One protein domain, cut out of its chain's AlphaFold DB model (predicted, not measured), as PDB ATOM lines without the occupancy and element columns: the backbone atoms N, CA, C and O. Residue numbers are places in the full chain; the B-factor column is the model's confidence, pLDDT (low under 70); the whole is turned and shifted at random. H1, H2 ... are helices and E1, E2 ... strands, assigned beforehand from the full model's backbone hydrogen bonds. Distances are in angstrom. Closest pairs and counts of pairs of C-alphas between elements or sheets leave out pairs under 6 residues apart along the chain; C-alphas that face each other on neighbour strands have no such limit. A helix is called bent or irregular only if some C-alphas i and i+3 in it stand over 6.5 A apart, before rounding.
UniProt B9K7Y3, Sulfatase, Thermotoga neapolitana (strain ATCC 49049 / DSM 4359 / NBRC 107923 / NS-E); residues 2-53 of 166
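What this domain is: This is residues 2 to 53 of the 166 residues of the protein "Sulfatase" of Thermotoga neapolitana (strain ATCC 49049 / DSM 4359 / NBRC 107923 / NS-E) (UniProt B9K7Y3). What does this piece of chain look like? It is a long, thin and loose shape with no compact core: a narrow ribbon of two antiparallel strands, E1 and E2, lies toward one end, and the helix H1 lies at the other end, with the short helix H2 on the way from H1 back to E2. Past E2, residues 44 to 53 make a turn and fold back in the direction of the helices. What is it made of, and how large is it? The printed part has 52 residues with two named helices and two named strands, in the order E1, H1, H2, E2, and its class is mixed, helices and strands, with under half of the residues in named elements. It is only just loose, close to extended, with a radius of gyration of the C-alphas of 14.8 A, and its C-alphas span 44 by 22 by 15 A, only just a rod.

How they stand to each other: How do the two strands of the sheet stand to each other? E1, residues 2 to 5, and E2, residues 40 to 43, are antiparallel neighbours, with 171 degrees between their N-to-C directions. The C-alphas of Tyr 5 and Phe 40 face each other at 4.4 A, and those of Ile 2 and His 43 face each other at 5.1 A. Which backbone atoms pair across them? N 2 and O 43 are within hydrogen-bond range at 2.8 A, and so are N 41 and O 4 at 2.9 A. Where do the helices stand? H1, residues 16 to 26, and E2 are apart, with no C-alpha of the one within 8 A of the other. H2, residues 32 to 36, is apart from E1, and H1 and H2 are apart too, though they follow each other in the chain. What do the helix backbones show? In H2 every O i to N i+4 pair is within hydrogen-bond range, while in H1 it is 5 of 7.

Where its parts are: Where is the sheet? E1 runs from Ile 2, with its C-alpha at (114.267, 71.965, 208.315), to Tyr 5, 10.1 A from first to last C-alpha. E2 runs from Phe 40 to His 43, whose C-alpha is at (115.245, 67.317, 206.557), and measures 10.2 A. Where are the helices? H1 runs from Arg 16, with its C-alpha at (123.776, 85.114, 176.067), to Leu 26 and measures 15.9 A. H2 runs from Phe 32 to Leu 36 and measures 6.6 A. Is either helix irregular? H1 is irregular, but only just: C-alphas 20 and 23 are 6.6 A apart.

The domain as a whole: How far does the printed part reach? The two C-alphas farthest apart are those of Arg 16 and Gly 46, at 44.8 A, while the C-alphas of Ile 2 and Val 53, the first and last printed, are 16.9 A apart. Is there a cut, and are any links long? The printed part has no cut. The links from H1 to H2, with 5 residues, and from H2 to E2, with 3 residues, are tight; the link from E1 to H1, with 10 residues, is short, and no link is long. How confident is the model? The mean pLDDT of the printed part is 94.0, and no printed residue is under 70. E1 and E2 each have a mean of 97, H1 has 95 and H2 has 90.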
ATOM      1  N   ILE A   2     113.683  70.846 209.058       96.62
ATOM      2  CA  ILE A   2     114.267  71.965 208.315       96.62
ATOM      3  C   ILE A   2     113.792  71.837 206.869       96.62
ATOM      4  O   ILE A   2     113.842  70.741 206.315       96.62
ATOM      5  N   VAL A   3     113.330  72.935 206.277       97.44
ATOM      6  CA  VAL A   3     112.912  72.992 204.871       97.44
ATOM      7  C   VAL A   3     113.815  73.980 204.147       97.44
ATOM      8  O   VAL A   3     113.969  75.115 204.594       97.44
ATOM      9  N   LEU A   4     114.413  73.540 203.045       97.56
ATOM     10  CA  LEU A   4     115.196  74.371 202.139       97.56
ATOM     11  C   LEU A   4     114.467  74.426 200.802       97.56
ATOM     12  O   LEU A   4     114.094  73.380 200.270       97.56
ATOM     13  N   TYR A   5     114.274  75.625 200.262       97.50
ATOM     14  CA  TYR A   5     113.700  75.799 198.935       97.50
ATOM     15  C   TYR A   5     114.342  76.974 198.194       97.50
ATOM     16  O   TYR A   5     114.802  77.924 198.827       97.50
ATOM     17  N   GLY A   6     114.381  76.894 196.864       96.88
ATOM     18  CA  GLY A   6     114.683  78.035 196.001       96.88
ATOM     19  C   GLY A   6     113.405  78.779 195.616       96.88
ATOM     20  O   GLY A   6     112.375  78.162 195.338       96.88
ATOM     21  N   ASP A   7     113.463  80.104 195.605       95.19
ATOM     22  CA  ASP A   7     112.338  80.978 195.276       95.19
ATOM     23  C   ASP A   7     112.127  81.120 193.763       95.19
ATOM     24  O   ASP A   7     110.986  81.118 193.305       95.19
ATOM     25  N   HIS A   8     113.197  81.200 192.977       93.81
ATOM     26  CA  HIS A   8     113.142  81.172 191.517       93.81
ATOM     27  C   HIS A   8     114.522  80.908 190.897       93.81
ATOM     28  O   HIS A   8     115.554  80.904 191.569       93.81
ATOM     29  N   ALA A   9     114.558  80.729 189.575       91.88
ATOM     30  CA  ALA A   9     115.807  80.650 188.831       91.88
ATOM     31  C   ALA A   9     116.551  81.996 188.851       91.88
ATOM     32  O   ALA A   9     115.947  83.052 188.643       91.88
ATOM     33  N   GLY A  10     117.867  81.964 189.066       90.88
ATOM     34  CA  GLY A  10     118.731  83.146 188.948       90.88
ATOM     35  C   GLY A  10     119.339  83.329 187.553       90.88
ATOM     36  O   GLY A  10     119.700  84.440 187.173       90.88
ATOM     37  N   LEU A  11     119.447  82.247 186.777       92.81
ATOM     38  CA  LEU A  11     120.077  82.226 185.459       92.81
ATOM     39  C   LEU A  11     119.080  81.696 184.435       92.81
ATOM     40  O   LEU A  11     118.589  80.584 184.562       92.81
ATOM     41  N   TYR A  12     118.810  82.482 183.396       91.69
ATOM     42  CA  TYR A  12     117.913  82.084 182.315       91.69
ATOM     43  C   TYR A  12     118.672  81.981 180.988       91.69
ATOM     44  O   TYR A  12     119.504  82.847 180.696       91.69
ATOM     45  N   PRO A  13     118.353  80.998 180.126       90.56
ATOM     46  CA  PRO A  13     119.040  80.789 178.844       90.56
ATOM     47  C   PRO A  13     118.760  81.884 177.798       90.56
ATOM     48  O   PRO A  13     119.378  81.925 176.728       90.56
ATOM     49  N   PHE A  14     117.862  82.824 178.104       87.56
ATOM     50  CA  PHE A  14     117.667  84.038 177.311       87.56
ATOM     51  C   PHE A  14     118.905  84.948 177.360       87.56
ATOM     52  O   PHE A  14     119.235  85.605 176.368       87.56
ATOM     53  N   ASN A  15     119.644  84.938 178.477       92.75
ATOM     54  CA  ASN A  15     120.916  85.636 178.595       92.75
ATOM     55  C   ASN A  15     122.002  84.908 177.781       92.75
ATOM     56  O   ASN A  15     122.191  83.697 177.894       92.75
ATOM     57  N   ARG A  16     122.740  85.661 176.956       93.31
ATOM     58  CA  ARG A  16     123.776  85.114 176.067       93.31
ATOM     59  C   ARG A  16     124.905  84.418 176.826       93.31
ATOM     60  O   ARG A  16     125.341  83.360 176.387       93.31
ATOM     61  N   GLU A  17     125.389  84.995 177.922       94.94
ATOM     62  CA  GLU A  17     126.472  84.405 178.716       94.94
ATOM     63  C   GLU A  17     126.024  83.096 179.356       94.94
ATOM     64  O   GLU A  17     126.736  82.097 179.273       94.94
ATOM     65  N   VAL A  18     124.808  83.074 179.907       94.50
ATOM     66  CA  VAL A  18     124.199  81.863 180.472       94.50
ATOM     67  C   VAL A  18     124.089  80.779 179.403       94.50
ATOM     68  O   VAL A  18     124.580  79.672 179.602       94.50
ATOM     69  N   ARG A  19     123.538  81.111 178.229       93.56
ATOM     70  CA  ARG A  19     123.376  80.173 177.109       93.56
ATOM     71  C   ARG A  19     124.697  79.586 176.608       93.56
ATOM     72  O   ARG A  19     124.723  78.448 176.162       93.56
ATOM     73  N   VAL A  20     125.787  80.351 176.658       94.12
ATOM     74  CA  VAL A  20     127.111  79.905 176.187       94.12
ATOM     75  C   VAL A  20     127.866  79.106 177.249       94.12
ATOM     76  O   VAL A  20     128.599  78.178 176.902       94.12
ATOM     77  N   ASN A  21     127.737  79.473 178.525       96.06
ATOM     78  CA  ASN A  21     128.574  78.929 179.592       96.06
ATOM     79  C   ASN A  21     127.905  77.786 180.359       96.06
ATOM     80  O   ASN A  21     128.588  76.813 180.672       96.06
ATOM     81  N   MET A  22     126.594  77.851 180.619       95.38
ATOM     82  CA  MET A  22     125.899  76.799 181.373       95.38
ATOM     83  C   MET A  22     126.026  75.421 180.723       95.38
ATOM     84  O   MET A  22     126.366  74.487 181.446       95.38
ATOM     85  N   PRO A  23     125.886  75.262 179.389       95.88
ATOM     86  CA  PRO A  23     126.057  73.947 178.783       95.88
ATOM     87  C   PRO A  23     127.462  73.363 178.949       95.88
ATOM     88  O   PRO A  23     127.624  72.156 179.088       95.88
ATOM     89  N   LYS A  24     128.494  74.216 178.995       95.69
ATOM     90  CA  LYS A  24     129.882  73.783 179.227       95.69
ATOM     91  C   LYS A  24     130.106  73.316 180.663       95.69
ATOM     92  O   LYS A  24     130.920  72.430 180.884       95.69
ATOM     93  N   ILE A  25     129.413  73.932 181.623       95.12
ATOM     94  CA  ILE A  25     129.496  73.587 183.048       95.12
ATOM     95  C   ILE A  25     128.712  72.305 183.333       95.12
ATOM     96  O   ILE A  25     129.199  71.440 184.053       95.12
ATOM     97  N   LEU A  26     127.508  72.188 182.772       93.94
ATOM     98  CA  LEU A  26     126.607  71.063 183.021       93.94
ATOM     99  C   LEU A  26     126.933  69.829 182.167       93.94
ATOM    100  O   LEU A  26     126.573  68.722 182.548       93.94
ATOM    101  N   GLY A  27     127.615  70.005 181.030       95.31
ATOM    102  CA  GLY A  27     127.874  68.925 180.072       95.31
ATOM    103  C   GLY A  27     126.658  68.551 179.218       95.31
ATOM    104  O   GLY A  27     126.678  67.536 178.528       95.31
ATOM    105  N   GLU A  28     125.604  69.363 179.253       92.94
ATOM    106  CA  GLU A  28     124.331  69.138 178.570       92.94
ATOM    107  C   GLU A  28     123.640  70.469 178.254       92.94
ATOM    108  O   GLU A  28     124.015  71.518 178.778       92.94
ATOM    109  N   GLU A  29     122.617  70.455 177.401       91.69
ATOM    110  CA  GLU A  29     121.870  71.671 177.079       91.69
ATOM    111  C   GLU A  29     121.154  72.245 178.315       91.69
ATOM    112  O   GLU A  29     120.531  71.510 179.086       91.69
ATOM    113  N   TYR A  30     121.226  73.572 178.482       93.12
ATOM    114  CA  TYR A  30     120.541  74.318 179.540       93.12
ATOM    115  C   TYR A  30     119.295  75.008 178.976       93.12
ATOM    116  O   TYR A  30     119.344  76.153 178.523       93.12
ATOM    117  N   THR A  31     118.189  74.270 178.954       89.56
ATOM    118  CA  THR A  31     116.905  74.716 178.400       89.56
ATOM    119  C   THR A  31     116.143  75.615 179.377       89.56
ATOM    120  O   THR A  31     116.476  75.714 180.560       89.56
ATOM    121  N   PHE A  32     115.095  76.291 178.888       87.19
ATOM    122  CA  PHE A  32     114.219  77.096 179.747       87.19
ATOM    123  C   PHE A  32     113.553  76.239 180.828       87.19
ATOM    124  O   PHE A  32     113.572  76.620 181.991       87.19
ATOM    125  N   GLU A  33     113.056  75.056 180.466       86.56
ATOM    126  CA  GLU A  33     112.474  74.087 181.399       86.56
ATOM    127  C   GLU A  33     113.455  73.694 182.511       86.56
ATOM    128  O   GLU A  33     113.123  73.772 183.692       86.56
ATOM    129  N   LYS A  34     114.707  73.377 182.155       89.62
ATOM    130  CA  LYS A  34     115.748  73.074 183.146       89.62
ATOM    131  C   LYS A  34     116.017  74.242 184.082       89.62
ATOM    132  O   LYS A  34     116.248  74.019 185.268       89.62
ATOM    133  N   ALA A  35     115.981  75.471 183.566       92.38
ATOM    134  CA  ALA A  35     116.175  76.664 184.376       92.38
ATOM    135  C   ALA A  35     115.066  76.852 185.420       92.38
ATOM    136  O   ALA A  35     115.350  77.388 186.483       92.38
ATOM    137  N   LEU A  36     113.837  76.388 185.162       92.50
ATOM    138  CA  LEU A  36     112.715  76.516 186.101       92.50
ATOM    139  C   LEU A  36     112.845  75.630 187.350       92.50
ATOM    140  O   LEU A  36     112.153  75.880 188.336       92.50
ATOM    141  N   ASN A  37     113.726  74.625 187.340       93.56
ATOM    142  CA  ASN A  37     113.949  73.782 188.508       93.56
ATOM    143  C   ASN A  37     114.618  74.567 189.644       93.56
ATOM    144  O   ASN A  37     115.698  75.138 189.490       93.56
ATOM    145  N   VAL A  38     113.997  74.520 190.820       95.38
ATOM    146  CA  VAL A  38     114.527  75.063 192.075       95.38
ATOM    147  C   VAL A  38     114.677  73.937 193.099       95.38
ATOM    148  O   VAL A  38     113.899  72.982 193.073       95.38
ATOM    149  N   PRO A  39     115.659  74.005 194.016       95.88
ATOM    150  CA  PRO A  39     115.784  72.990 195.051       95.88
ATOM    151  C   PRO A  39     114.551  73.002 195.959       95.88
ATOM    152  O   PRO A  39     114.041  74.067 196.302       95.88
ATOM    153  N   PHE A  40     114.117  71.822 196.395       97.44
ATOM    154  CA  PHE A  40     113.185  71.638 197.503       97.44
ATOM    155  C   PHE A  40     113.620  70.411 198.301       97.44
ATOM    156  O   PHE A  40     113.672  69.300 197.775       97.44
ATOM    157  N   ALA A  41     113.983  70.613 199.564       97.38
ATOM    158  CA  ALA A  41     114.473  69.554 200.433       97.38
ATOM    159  C   ALA A  41     113.891  69.698 201.839       97.38
ATOM    160  O   ALA A  41     113.906  70.779 202.429       97.38
ATOM    161  N   ILE A  42     113.424  68.580 202.393       97.50
ATOM    162  CA  ILE A  42     112.921  68.494 203.763       97.50
ATOM    163  C   ILE A  42     113.845  67.569 204.551       97.50
ATOM    164  O   ILE A  42     114.019  66.403 204.204       97.50
ATOM    165  N   HIS A  43     114.423  68.083 205.632       96.62
ATOM    166  CA  HIS A  43     115.245  67.317 206.557       96.62
ATOM    167  C   HIS A  43     114.536  67.142 207.904       96.62
ATOM    168  O   HIS A  43     114.158  68.112 208.573       96.62
ATOM    169  N   ILE A  44     114.398  65.889 208.335       96.31
ATOM    170  CA  ILE A  44     113.822  65.516 209.629       96.31
ATOM    171  C   ILE A  44     114.932  64.837 210.448       96.31
ATOM    172  O   ILE A  44     115.259  63.676 210.168       96.31
ATOM    173  N   PRO A  45     115.537  65.538 211.428       95.19
ATOM    174  CA  PRO A  45     116.613  64.985 212.247       95.19
ATOM    175  C   PRO A  45     116.209  63.667 212.908       95.19
ATOM    176  O   PRO A  45     115.116  63.558 213.457       95.19
ATOM    177  N   GLY A  46     117.084  62.662 212.843       95.62
ATOM    178  CA  GLY A  46     116.850  61.354 213.460       95.62
ATOM    179  C   GLY A  46     115.809  60.463 212.767       95.62
ATOM    180  O   GLY A  46     115.555  59.372 213.261       95.62
ATOM    181  N   SER A  47     115.226  60.876 211.633       94.50
ATOM    182  CA  SER A  47     114.211  60.067 210.931       94.50
ATOM    183  C   SER A  47     114.776  58.862 210.170       94.50
ATOM    184  O   SER A  47     114.053  57.897 209.942       94.50
ATOM    185  N   GLY A  48     116.034  58.931 209.719       93.94
ATOM    186  CA  GLY A  48     116.634  57.923 208.831       93.94
ATOM    187  C   GLY A  48     116.000  57.840 207.433       93.94
ATOM    188  O   GLY A  48     116.326  56.936 206.669       93.94
ATOM    189  N   VAL A  49     115.091  58.756 207.082       93.00
ATOM    190  CA  VAL A  49     114.405  58.752 205.786       93.00
ATOM    191  C   VAL A  49     115.320  59.325 204.709       93.00
ATOM    192  O   VAL A  49     115.764  60.470 204.790       93.00
ATOM    193  N   HIS A  50     115.533  58.542 203.653       94.38
ATOM    194  CA  HIS A  50     116.241  58.948 202.445       94.38
ATOM    195  C   HIS A  50     115.353  58.659 201.232       94.38
ATOM    196  O   HIS A  50     115.257  57.521 200.778       94.38
ATOM    197  N   ARG A  51     114.666  59.687 200.726       94.06
ATOM    198  CA  ARG A  51     113.753  59.575 199.582       94.06
ATOM    199  C   ARG A  51     114.023  60.697 198.587       94.06
ATOM    200  O   ARG A  51     114.130  61.853 198.980       94.06
ATOM    201  N   ILE A  52     114.087  60.343 197.307       95.88
ATOM    202  CA  ILE A  52     114.071  61.290 196.188       95.88
ATOM    203  C   ILE A  52     112.670  61.239 195.581       95.88
ATOM    204  O   ILE A  52     112.185  60.160 195.235       95.88
ATOM    205  N   VAL A  53     112.013  62.392 195.482       95.06
ATOM    206  CA  VAL A  53     110.720  62.535 194.803       95.06
ATOM    207  C   VAL A  53     111.003  62.965 193.370       95.06
ATOM    208  O   VAL A  53     111.676  63.967 193.162       95.06
TER     209      VAL A  53